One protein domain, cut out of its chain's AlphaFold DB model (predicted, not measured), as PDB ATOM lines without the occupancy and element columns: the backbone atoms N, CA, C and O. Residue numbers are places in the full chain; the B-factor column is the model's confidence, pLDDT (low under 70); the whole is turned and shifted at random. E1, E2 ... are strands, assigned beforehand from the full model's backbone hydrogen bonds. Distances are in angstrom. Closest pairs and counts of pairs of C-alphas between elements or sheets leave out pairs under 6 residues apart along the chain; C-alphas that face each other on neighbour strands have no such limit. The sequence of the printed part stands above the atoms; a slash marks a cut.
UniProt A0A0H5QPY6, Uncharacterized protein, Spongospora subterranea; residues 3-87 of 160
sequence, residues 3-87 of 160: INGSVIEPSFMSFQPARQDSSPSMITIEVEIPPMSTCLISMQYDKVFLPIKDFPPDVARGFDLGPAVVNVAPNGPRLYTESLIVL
ATOM      1  N   ILE A   3     130.485  83.725  99.528       90.12
ATOM      2  CA  ILE A   3     130.983  84.339  98.290       90.12
ATOM      3  C   ILE A   3     131.858  83.308  97.591       90.12
ATOM      4  O   ILE A   3     132.814  82.816  98.176       90.12
ATOM      5  N   ASN A   4     131.528  82.936  96.354       87.69
ATOM      6  CA  ASN A   4     132.268  81.912  95.594       87.69
ATOM      7  C   ASN A   4     132.479  80.585  96.366       87.69
ATOM      8  O   ASN A   4     133.465  79.883  96.161       87.69
ATOM      9  N   GLY A   5     131.551  80.245  97.270       85.69
ATOM     10  CA  GLY A   5     131.605  79.039  98.101       85.69
ATOM     11  C   GLY A   5     132.329  79.188  99.444       85.69
ATOM     12  O   GLY A   5     132.183  78.301 100.283       85.69
ATOM     13  N   SER A   6     133.039  80.290  99.711       87.81
ATOM     14  CA  SER A   6     133.614  80.556 101.036       87.81
ATOM     15  C   SER A   6     132.597  81.246 101.943       87.81
ATOM     16  O   SER A   6     131.888  82.159 101.521       87.81
ATOM     17  N   VAL A   7     132.491  80.790 103.193       88.75
ATOM     18  CA  VAL A   7     131.624  81.419 104.197       88.75
ATOM     19  C   VAL A   7     132.255  82.735 104.629       88.75
ATOM     20  O   VAL A   7     133.421  82.763 105.015       88.75
ATOM     21  N   ILE A   8     131.471  83.805 104.563       88.31
ATOM     22  CA  ILE A   8     131.873  85.140 105.002       88.31
ATOM     23  C   ILE A   8     130.870  85.689 106.012       88.31
ATOM     24  O   ILE A   8     129.663  85.429 105.920       88.31
ATOM     25  N   GLU A   9     131.385  86.460 106.963       87.81
ATOM     26  CA  GLU A   9     130.572  87.281 107.852       87.81
ATOM     27  C   GLU A   9     130.398  88.677 107.242       87.81
ATOM     28  O   GLU A   9     131.340  89.210 106.651       87.81
ATOM     29  N   PRO A  10     129.194  89.262 107.327       89.69
ATOM     30  CA  PRO A  10     128.956  90.610 106.833       89.69
ATOM     31  C   PRO A  10     129.656  91.646 107.719       89.69
ATOM     32  O   PRO A  10     129.748  91.475 108.933       89.69
ATOM     33  N   SER A  11     130.084  92.759 107.119       90.12
ATOM     34  CA  SER A  11     130.710  93.879 107.835       90.12
ATOM     35  C   SER A  11     129.747  94.514 108.838       90.12
ATOM     36  O   SER A  11     130.144  94.940 109.921       90.12
ATOM     37  N   PHE A  12     128.465  94.559 108.475       92.50
ATOM     38  CA  PHE A  12     127.386  95.019 109.334       92.50
ATOM     39  C   PHE A  12     126.112  94.236 109.026       92.50
ATOM     40  O   PHE A  12     125.780  93.990 107.865       92.50
ATOM     41  N   MET A  13     125.381  93.857 110.073       92.50
ATOM     42  CA  MET A  13     124.061  93.253 109.955       92.50
ATOM     43  C   MET A  13     123.150  93.806 111.043       92.50
ATOM     44  O   MET A  13     123.470  93.726 112.230       92.50
ATOM     45  N   SER A  14     121.996  94.333 110.646       93.56
ATOM     46  CA  SER A  14     120.944  94.739 111.574       93.56
ATOM     47  C   SER A  14     119.610  94.120 111.182       93.56
ATOM     48  O   SER A  14     119.295  93.929 110.004       93.56
ATOM     49  N   PHE A  15     118.824  93.785 112.201       92.31
ATOM     50  CA  PHE A  15     117.463  93.303 112.047       92.31
ATOM     51  C   PHE A  15     116.523  94.220 112.815       92.31
ATOM     52  O   PHE A  15     116.639  94.367 114.034       92.31
ATOM     53  N   GLN A  16     115.581  94.819 112.098       92.69
ATOM     54  CA  GLN A  16     114.500  95.593 112.673       92.69
ATOM     55  C   GLN A  16     113.200  94.802 112.485       92.69
ATOM     56  O   GLN A  16     112.756  94.635 111.348       92.69
ATOM     57  N   PRO A  17     112.594  94.272 113.560       89.12
ATOM     58  CA  PRO A  17     111.375  93.486 113.442       89.12
ATOM     59  C   PRO A  17     110.194  94.351 112.997       89.12
ATOM     60  O   PRO A  17     110.135  95.549 113.291       89.12
ATOM     61  N   ALA A  18     109.231  93.721 112.322       86.06
ATOM     62  CA  ALA A  18     107.979  94.364 111.962       86.06
ATOM     63  C   ALA A  18     107.263  94.884 113.207       86.06
ATOM     64  O   ALA A  18     107.200  94.221 114.247       86.06
ATOM     65  N   ARG A  19     106.670  96.066 113.072       86.19
ATOM     66  CA  ARG A  19     105.789  96.641 114.078       86.19
ATOM     67  C   ARG A  19     104.375  96.607 113.523       86.19
ATOM     68  O   ARG A  19     104.146  97.007 112.382       86.19
ATOM     69  N   GLN A  20     103.465  96.070 114.334       78.50
ATOM     70  CA  GLN A  20     102.080  95.822 113.953       78.50
ATOM     71  C   GLN A  20     101.462  97.099 113.372       78.50
ATOM     72  O   GLN A  20     101.508  98.153 114.005       78.50
ATOM     73  N   ASP A  21     100.968  96.994 112.139       71.94
ATOM     74  CA  ASP A  21     100.300  98.055 111.377       71.94
ATOM     75  C   ASP A  21     101.135  99.310 111.048       71.94
ATOM     76  O   ASP A  21     100.578 100.299 110.576       71.94
ATOM     77  N   SER A  22     102.461  99.304 111.252       78.38
ATOM     78  CA  SER A  22     103.297 100.481 110.951       78.38
ATOM     79  C   SER A  22     104.432 100.224 109.966       78.38
ATOM     80  O   SER A  22     104.597 100.983 109.016       78.38
ATOM     81  N   SER A  23     105.255  99.198 110.195       80.50
ATOM     82  CA  SER A  23     106.482  98.995 109.417       80.50
ATOM     83  C   SER A  23     106.809  97.511 109.269       80.50
ATOM     84  O   SER A  23     106.726  96.784 110.262       80.50
ATOM     85  N   PRO A  24     107.207  97.054 108.068       84.81
ATOM     86  CA  PRO A  24     107.609  95.671 107.847       84.81
ATOM     87  C   PRO A  24     108.945  95.363 108.530       84.81
ATOM     88  O   PRO A  24     109.694  96.268 108.902       84.81
ATOM     89  N   SER A  25     109.253  94.072 108.666       87.44
ATOM     90  CA  SER A  25     110.574  93.627 109.110       87.44
ATOM     91  C   SER A  25     111.618  94.028 108.071       87.44
ATOM     92  O   SER A  25     111.434  93.769 106.881       87.44
ATOM     93  N   MET A  26     112.721  94.623 108.514       90.88
ATOM     94  CA  MET A  26     113.828  95.031 107.656       90.88
ATOM     95  C   MET A  26     115.115  94.350 108.114       90.88
ATOM     96  O   MET A  26     115.455  94.363 109.295       90.88
ATOM     97  N   ILE A  27     115.828  93.752 107.163       91.81
ATOM     98  CA  ILE A  27     117.177  93.224 107.359       91.81
ATOM     99  C   ILE A  27     118.112  94.096 106.532       91.81
ATOM    100  O   ILE A  27     117.924  94.229 105.322       91.81
ATOM    101  N   THR A  28     119.112  94.686 107.177       93.62
ATOM    102  CA  THR A  28     120.161  95.456 106.505       93.62
ATOM    103  C   THR A  28     121.467  94.693 106.626       93.62
ATOM    104  O   THR A  28     121.846  94.290 107.723       93.62
ATOM    105  N   ILE A  29     122.128  94.469 105.492       93.06
ATOM    106  CA  ILE A  29     123.404  93.759 105.405       93.06
ATOM    107  C   ILE A  29     124.356  94.633 104.600       93.06
ATOM    108  O   ILE A  29     124.026  95.037 103.484       93.06
ATOM    109  N   GLU A  30     125.536  94.882 105.149       92.88
ATOM    110  CA  GLU A  30     126.650  95.474 104.420       92.88
ATOM    111  C   GLU A  30     127.713  94.407 104.192       92.88
ATOM    112  O   GLU A  30     128.133  93.707 105.116       92.88
ATOM    113  N   VAL A  31     128.128  94.266 102.938       90.94
ATOM    114  CA  VAL A  31     129.124  93.284 102.526       90.94
ATOM    115  C   VAL A  31     130.009  93.867 101.435       90.94
ATOM    116  O   VAL A  31     129.544  94.598 100.560       90.94
ATOM    117  N   GLU A  32     131.286  93.506 101.468       89.88
ATOM    118  CA  GLU A  32     132.205  93.759 100.371       89.88
ATOM    119  C   GLU A  32     132.182  92.570  99.403       89.88
ATOM    120  O   GLU A  32     132.500  91.438  99.769       89.88
ATOM    121  N   ILE A  33     131.754  92.821  98.166       89.56
ATOM    122  CA  ILE A  33     131.637  91.800  97.123       89.56
ATOM    123  C   ILE A  33     132.775  92.016  96.118       89.56
ATOM    124  O   ILE A  33     132.778  93.035  95.423       89.56
ATOM    125  N   PRO A  34     133.734  91.079  95.998       90.12
ATOM    126  CA  PRO A  34     134.808  91.185  95.018       90.12
ATOM    127  C   PRO A  34     134.284  91.202  93.571       90.12
ATOM    128  O   PRO A  34     133.241  90.601  93.285       90.12
ATOM    129  N   PRO A  35     135.019  91.812  92.623       89.88
ATOM    130  CA  PRO A  35     134.672  91.753  91.208       89.88
ATOM    131  C   PRO A  35     134.534  90.307  90.719       89.88
ATOM    132  O   PRO A  35     135.302  89.435  91.124       89.88
ATOM    133  N   MET A  36     133.575  90.061  89.821       90.81
ATOM    134  CA  MET A  36     133.327  88.734  89.232       90.81
ATOM    135  C   MET A  36     133.060  87.632  90.272       90.81
ATOM    136  O   MET A  36     133.419  86.473  90.063       90.81
ATOM    137  N   SER A  37     132.434  87.979  91.397       90.38
ATOM    138  CA  SER A  37     132.043  87.013  92.422       90.38
ATOM    139  C   SER A  37     130.529  86.821  92.490       90.38
ATOM    140  O   SER A  37     129.749  87.692  92.107       90.38
ATOM    141  N   THR A  38     130.113  85.647  92.965       90.75
ATOM    142  CA  THR A  38     128.709  85.331  93.249       90.75
ATOM    143  C   THR A  38     128.511  85.263  94.752       90.75
ATOM    144  O   THR A  38     129.172  84.477  95.434       90.75
ATOM    145  N   CYS A  39     127.586  86.074  95.255       90.06
ATOM    146  CA  CYS A  39     127.217  86.119  96.659       90.06
ATOM    147  C   CYS A  39     125.878  85.409  96.885       90.06
ATOM    148  O   CYS A  39     124.878  85.741  96.249       90.06
ATOM    149  N   LEU A  40     125.848  84.467  97.826       91.56
ATOM    150  CA  LEU A  40     124.661  83.720  98.218       91.56
ATOM    151  C   LEU A  40     124.325  84.007  99.686       91.56
ATOM    152  O   LEU A  40     125.116  83.777 100.608       91.56
ATOM    153  N   ILE A  41     123.114  84.513  99.904       89.19
ATOM    154  CA  ILE A  41     122.557  84.767 101.233       89.19
ATOM    155  C   ILE A  41     121.557  83.654 101.535       89.19
ATOM    156  O   ILE A  41     120.583  83.464 100.813       89.19
ATOM    157  N   SER A  42     121.808  82.903 102.604       89.69
ATOM    158  CA  SER A  42     120.885  81.893 103.124       89.69
ATOM    159  C   SER A  42     120.419  82.329 104.500       89.69
ATOM    160  O   SER A  42     121.247  82.669 105.345       89.69
ATOM    161  N   MET A  43     119.110  82.292 104.725       87.00
ATOM    162  CA  MET A  43     118.499  82.620 106.006       87.00
ATOM    163  C   MET A  43     117.618  81.459 106.448       87.00
ATOM    164  O   MET A  43     116.805  80.957 105.670       87.00
ATOM    165  N   GLN A  44     117.798  81.024 107.691       89.19
ATOM    166  CA  GLN A  44     116.885  80.084 108.326       89.19
ATOM    167  C   GLN A  44     115.699  80.860 108.895       89.19
ATOM    168  O   GLN A  44     115.859  81.988 109.360       89.19
ATOM    169  N   TYR A  45     114.514  80.265 108.832       86.12
ATOM    170  CA  TYR A  45     113.303  80.857 109.378       86.12
ATOM    171  C   TYR A  45     112.535  79.808 110.171       86.12
ATOM    172  O   TYR A  45     112.453  78.646 109.766       86.12
ATOM    173  N   ASP A  46     111.928  80.255 111.263       85.19
ATOM    174  CA  ASP A  46     110.978  79.459 112.019       85.19
ATOM    175  C   ASP A  46     109.557  79.799 111.587       85.19
ATOM    176  O   ASP A  46     109.210  80.948 111.301       85.19
ATOM    177  N   LYS A  47     108.713  78.771 111.529       80.88
ATOM    178  CA  LYS A  47     107.294  78.942 111.226       80.88
ATOM    179  C   LYS A  47     106.568  79.314 112.508       80.88
ATOM    180  O   LYS A  47     106.612  78.574 113.486       80.88
ATOM    181  N   VAL A  48     105.857  80.431 112.472       81.25
ATOM    182  CA  VAL A  48     104.981  80.871 113.558       81.25
ATOM    183  C   VAL A  48     103.542  80.815 113.067       81.25
ATOM    184  O   VAL A  48     103.269  81.070 111.894       81.25
ATOM    185  N   PHE A  49     102.616  80.457 113.958       80.38
ATOM    186  CA  PHE A  49     101.192  80.523 113.654       80.38
ATOM    187  C   PHE A  49     100.798  81.962 113.357       80.38
ATOM    188  O   PHE A  49     100.912  82.834 114.219       80.38
ATOM    189  N   LEU A  50     100.312  82.187 112.142       81.25
ATOM    190  CA  LEU A  50      99.758  83.467 111.755       81.25
ATOM    191  C   LEU A  50      98.262  83.496 112.107       81.25
ATOM    192  O   LEU A  50      97.519  82.610 111.672       81.25
ATOM    193  N   PRO A  51      97.794  84.469 112.905       84.75
ATOM    194  CA  PRO A  51      96.371  84.656 113.155       84.75
ATOM    195  C   PRO A  51      95.589  84.908 111.861       84.75
ATOM    196  O   PRO A  51      96.069  85.588 110.961       84.75
ATOM    197  N   ILE A  52      94.333  84.450 111.800       82.81
ATOM    198  CA  ILE A  52      93.443  84.649 110.637       82.81
ATOM    199  C   ILE A  52      93.309  86.122 110.227       82.81
ATOM    200  O   ILE A  52      93.206  86.417 109.044       82.81
ATOM    201  N   LYS A  53      93.354  87.046 111.195       86.06
ATOM    202  CA  LYS A  53      93.277  88.494 110.947       86.06
ATOM    203  C   LYS A  53      94.462  89.056 110.153       86.06
ATOM    204  O   LYS A  53      94.331  90.126 109.579       86.06
ATOM    205  N   ASP A  54      95.595  88.355 110.161       85.62
ATOM    206  CA  ASP A  54      96.844  88.806 109.541       85.62
ATOM    207  C   ASP A  54      97.039  88.199 108.141       85.62
ATOM    208  O   ASP A  54      97.998  88.533 107.447       85.62
ATOM    209  N   PHE A  55      96.131  87.317 107.706       84.94
ATOM    210  CA  PHE A  55      96.100  86.850 106.325       84.94
ATOM    211  C   PHE A  55      95.494  87.910 105.395       84.94
ATOM    212  O   PHE A  55      94.558  88.614 105.783       84.94
ATOM    213  N   PRO A  56      95.972  87.997 104.140       84.81
ATOM    214  CA  PRO A  56      95.283  88.774 103.121       84.81
ATOM    215  C   PRO A  56      93.857  88.233 102.897       84.81
ATOM    216  O   PRO A  56      93.608  87.047 103.132       84.81
ATOM    217  N   PRO A  57      92.924  89.065 102.384       83.25
ATOM    218  CA  PRO A  57      91.553  88.637 102.082       83.25
ATOM    219  C   PRO A  57      91.470  87.396 101.182       83.25
ATOM    220  O   PRO A  57      90.527  86.617 101.291       83.25
ATOM    221  N   ASP A  58      92.465  87.210 100.311       85.94
ATOM    222  CA  ASP A  58      92.662  86.008  99.510       85.94
ATOM    223  C   ASP A  58      93.957  85.300  99.928       85.94
ATOM    224  O   ASP A  58      95.062  85.717  99.579       85.94
ATOM    225  N   VAL A  59      93.810  84.201 100.666       83.62
ATOM    226  CA  VAL A  59      94.925  83.372 101.135       83.62
ATOM    227  C   VAL A  59      95.652  82.683  99.974       83.62
ATOM    228  O   VAL A  59      96.865  82.486 100.052       83.62
ATOM    229  N   ALA A  60      94.944  82.325  98.896       84.06
ATOM    230  CA  ALA A  60      95.525  81.594  97.769       84.06
ATOM    231  C   ALA A  60      96.506  82.456  96.957       84.06
ATOM    232  O   ALA A  60      97.395  81.918  96.298       84.06
ATOM    233  N   ARG A  61      96.380  83.785  97.049       87.12
ATOM    234  CA  ARG A  61      97.304  84.741  96.431       87.12
ATOM    235  C   ARG A  61      98.693  84.723  97.072       87.12
ATOM    236  O   ARG A  61      99.671  84.905  96.361       87.12
ATOM    237  N   GLY A  62      98.793  84.511  98.383       88.31
ATOM    238  CA  GLY A  62     100.045  84.645  99.133       88.31
ATOM    239  C   GLY A  62     100.354  86.077  99.589       88.31
ATOM    240  O   GLY A  62      99.513  86.975  99.515       88.31
ATOM    241  N   PHE A  63     101.564  86.268 100.112       86.94
ATOM    242  CA  PHE A  63     102.029  87.513 100.726       86.94
ATOM    243  C   PHE A  63     102.979  88.258  99.798       86.94
ATOM    244  O   PHE A  63     103.897  87.664  99.232       86.94
ATOM    245  N   ASP A  64     102.787  89.570  99.696       87.75
ATOM    246  CA  ASP A  64     103.671  90.438  98.928       87.75
ATOM    247  C   ASP A  64     104.974  90.682  99.699       87.75
ATOM    248  O   ASP A  64     104.973  91.231 100.805       87.75
ATOM    249  N   LEU A  65     106.097  90.297  99.099       89.06
ATOM    250  CA  LEU A  65     107.433  90.634  99.560       89.06
ATOM    251  C   LEU A  65     107.963  91.791  98.711       89.06
ATOM    252  O   LEU A  65     108.113  91.680  97.489       89.06
ATOM    253  N   GLY A  66     108.240  92.913  99.375       89.38
ATOM    254  CA  GLY A  66     108.817  94.088  98.731       89.38
ATOM    255  C   GLY A  66     110.169  93.778  98.072       89.38
ATOM    256  O   GLY A  66     110.864  92.850  98.493       89.38
ATOM    257  N   PRO A  67     110.558  94.550  97.043       92.88
ATOM    258  CA  PRO A  67     111.833  94.355  96.369       92.88
ATOM    259  C   PRO A  67     113.002  94.596  97.329       92.88
ATOM    260  O   PRO A  67     112.971  95.511  98.158       92.88
ATOM    261  N   ALA A  68     114.065  93.808  97.188       91.94
ATOM    262  CA  ALA A  68     115.318  94.075  97.868       91.94
ATOM    263  C   ALA A  68     116.007  95.281  97.218       91.94
ATOM    264  O   ALA A  68     116.016  95.441  95.995       91.94
ATOM    265  N   VAL A  69     116.588  96.131  98.059       93.38
ATOM    266  CA  VAL A  69     117.322  97.322  97.638       93.38
ATOM    267  C   VAL A  69     118.806  97.064  97.824       93.38
ATOM    268  O   VAL A  69     119.242  96.770  98.936       93.38
ATOM    269  N   VAL A  70     119.580  97.232  96.758       93.62
ATOM    270  CA  VAL A  70     121.040  97.131  96.801       93.62
ATOM    271  C   VAL A  70     121.631  98.497  96.484       93.62
ATOM    272  O   VAL A  70     121.427  99.038  95.398       93.62
ATOM    273  N   ASN A  71     122.364  99.057  97.441       93.69
ATOM    274  CA  ASN A  71     123.120 100.290  97.252       93.69
ATOM    275  C   ASN A  71     124.587  99.931  97.015       93.69
ATOM    276  O   ASN A  71     125.220  99.322  97.876       93.69
ATOM    277  N   VAL A  72     125.130 100.308  95.858       92.88
ATOM    278  CA  VAL A  72     126.546 100.086  95.544       92.88
ATOM    279  C   VAL A  72     127.355 101.281  96.059       92.88
ATOM    280  O   VAL A  72     127.243 102.384  95.532       92.88
ATOM    281  N   ALA A  73     128.158 101.090  97.104       86.94
ATOM    282  CA  ALA A  73     129.016 102.136  97.668       86.94
ATOM    283  C   ALA A  73     130.316 102.325  96.845       86.94
ATOM    284  O   ALA A  73     130.760 101.378  96.194       86.94
ATOM    285  N   PRO A  74     130.963 103.511  96.868       84.31
ATOM    286  CA  PRO A  74     130.547 104.737  97.559       84.31
ATOM    287  C   PRO A  74     129.548 105.605  96.769       84.31
ATOM    288  O   PRO A  74     128.768 106.310  97.394       84.31
ATOM    289  N   ASN A  75     129.532 105.540  95.430       89.50
ATOM    290  CA  ASN A  75     128.693 106.382  94.549       89.50
ATOM    291  C   ASN A  75     128.065 105.588  93.384       89.50
ATOM    292  O   ASN A  75     127.932 106.090  92.267       89.50
ATOM    293  N   GLY A  76     127.756 104.314  93.600       89.94
ATOM    294  CA  GLY A  76     127.159 103.458  92.583       89.94
ATOM    295  C   GLY A  76     125.634 103.605  92.481       89.94
ATOM    296  O   GLY A  76     125.000 104.297  93.281       89.94
ATOM    297  N   PRO A  77     125.019 102.961  91.475       93.50
ATOM    298  CA  PRO A  77     123.577 102.998  91.290       93.50
ATOM    299  C   PRO A  77     122.847 102.247  92.410       93.50
ATOM    300  O   PRO A  77     123.352 101.276  92.979       93.50
ATOM    301  N   ARG A  78     121.612 102.677  92.679       94.50
ATOM    302  CA  ARG A  78     120.667 101.946  93.523       94.50
ATOM    303  C   ARG A  78     119.906 100.946  92.663       94.50
ATOM    304  O   ARG A  78     119.181 101.342  91.750       94.50
ATOM    305  N   LEU A  79     120.085  99.665  92.953       94.31
ATOM    306  CA  LEU A  79     119.441  98.567  92.244       94.31
ATOM    307  C   LEU A  79     118.253  98.053  93.055       94.31
ATOM    308  O   LEU A  79     118.285  98.033  94.288       94.31
ATOM    309  N   TYR A  80     117.217  97.623  92.346       95.00
ATOM    310  CA  TYR A  80     116.020  97.028  92.925       95.00
ATOM    311  C   TYR A  80     115.817  95.657  92.304       95.00
ATOM    312  O   TYR A  80     115.932  95.509  91.085       95.00
ATOM    313  N   THR A  81     115.527  94.662  93.132       93.88
ATOM    314  CA  THR A  81     115.050  93.375  92.625       93.88
ATOM    315  C   THR A  81     113.574  93.474  92.261       93.88
ATOM    316  O   THR A  81     112.903  94.459  92.562       93.88
ATOM    317  N   GLU A  82     113.043  92.434  91.637       94.12
ATOM    318  CA  GLU A  82     111.600  92.304  91.470       94.12
ATOM    319  C   GLU A  82     110.930  92.019  92.823       94.12
ATOM    320  O   GLU A  82     111.550  91.466  93.741       94.12
ATOM    321  N   SER A  83     109.667  92.425  92.958       92.69
ATOM    322  CA  SER A  83     108.821  92.025  94.084       92.69
ATOM    323  C   SER A  83     108.440  90.555  93.944       92.69
ATOM    324  O   SER A  83     108.087  90.113  92.849       92.69
ATOM    325  N   LEU A  84     108.450  89.818  95.048       91.38
ATOM    326  CA  LEU A  84     108.145  88.390  95.061       91.38
ATOM    327  C   LEU A  84     106.840  88.138  95.813       91.38
ATOM    328  O   LEU A  84     106.576  88.772  96.828       91.38
ATOM    329  N   ILE A  85     106.049  87.172  95.355       91.88
ATOM    330  CA  ILE A  85     104.902  86.668  96.110       91.88
ATOM    331  C   ILE A  85     105.317  85.383  96.820       91.88
ATOM    332  O   ILE A  85     105.769  84.427  96.186       91.88
ATOM    333  N   VAL A  86     105.153  85.354  98.140       88.44
ATOM    334  CA  VAL A  86     105.474  84.192  98.974       88.44
ATOM    335  C   VAL A  86     104.189  83.468  99.353       88.44
ATOM    336  O   VAL A  86     103.302  84.020 100.006       88.44
ATOM    337  N   LEU A  87     104.100  82.200  98.957       87.44
ATOM    338  CA  LEU A  87     102.977  81.329  99.284       87.44
ATOM    339  C   LEU A  87     103.201  80.709 100.662       87.44
ATOM    340  O   LEU A  87     104.068  79.854 100.845       87.44
TER     341      LEU A  87
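AT A GLANCE: This is residues 3 to 87 of the 160 residues of an uncharacterized protein of Spongospora subterranea (UniProt A0A0H5QPY6). With little regular structure, the model is two thin strand hairpins loosely near each other, E1 with E2 and a longer one where E3 and E4 run out and E5 and E6 fold back; a wide loop joins them, its residues 42 to 53 sticking out. The printed part has 85 residues, with no named helix and strands E1 to E6 in chain order, three antiparallel two-stranded sheets; it is all strand, with 22 residues in named elements. It is loose, radius of gyration of the C-alphas 16.1 A, spanning 45 by 26 by 23 A.

HOW THE PARTS SIT: E1, residues 12 to 16, and E2, residues 26 to 30, form an antiparallel hairpin at 176 degrees, with N 14 and O 28 2.9 A apart. E4, residues 69 to 71, is near E2 and forms a hairpin with E5, residues 78 to 80, at 159 degrees; N 70 and O 79 are 2.9 A apart. E3, residues 63 to 65, is antiparallel to E6, residues 84 to 86, with N 63 and O 86 2.8 A apart.

IN THESE COORDINATES: E1 is 13.3 A long from C-alpha 12 at (127.386, 95.019, 109.334), E2 13.2 A; E6 ends at C-alpha 86 at (105.474, 84.192, 98.974).

THE WHOLE: The C-alphas of Pro 35 and Ile 52 are farthest apart, 46.1 A. The link E2 to E3 is long, 32 residues. The printed part has no cut, and no printed residue is under 70 in pLDDT.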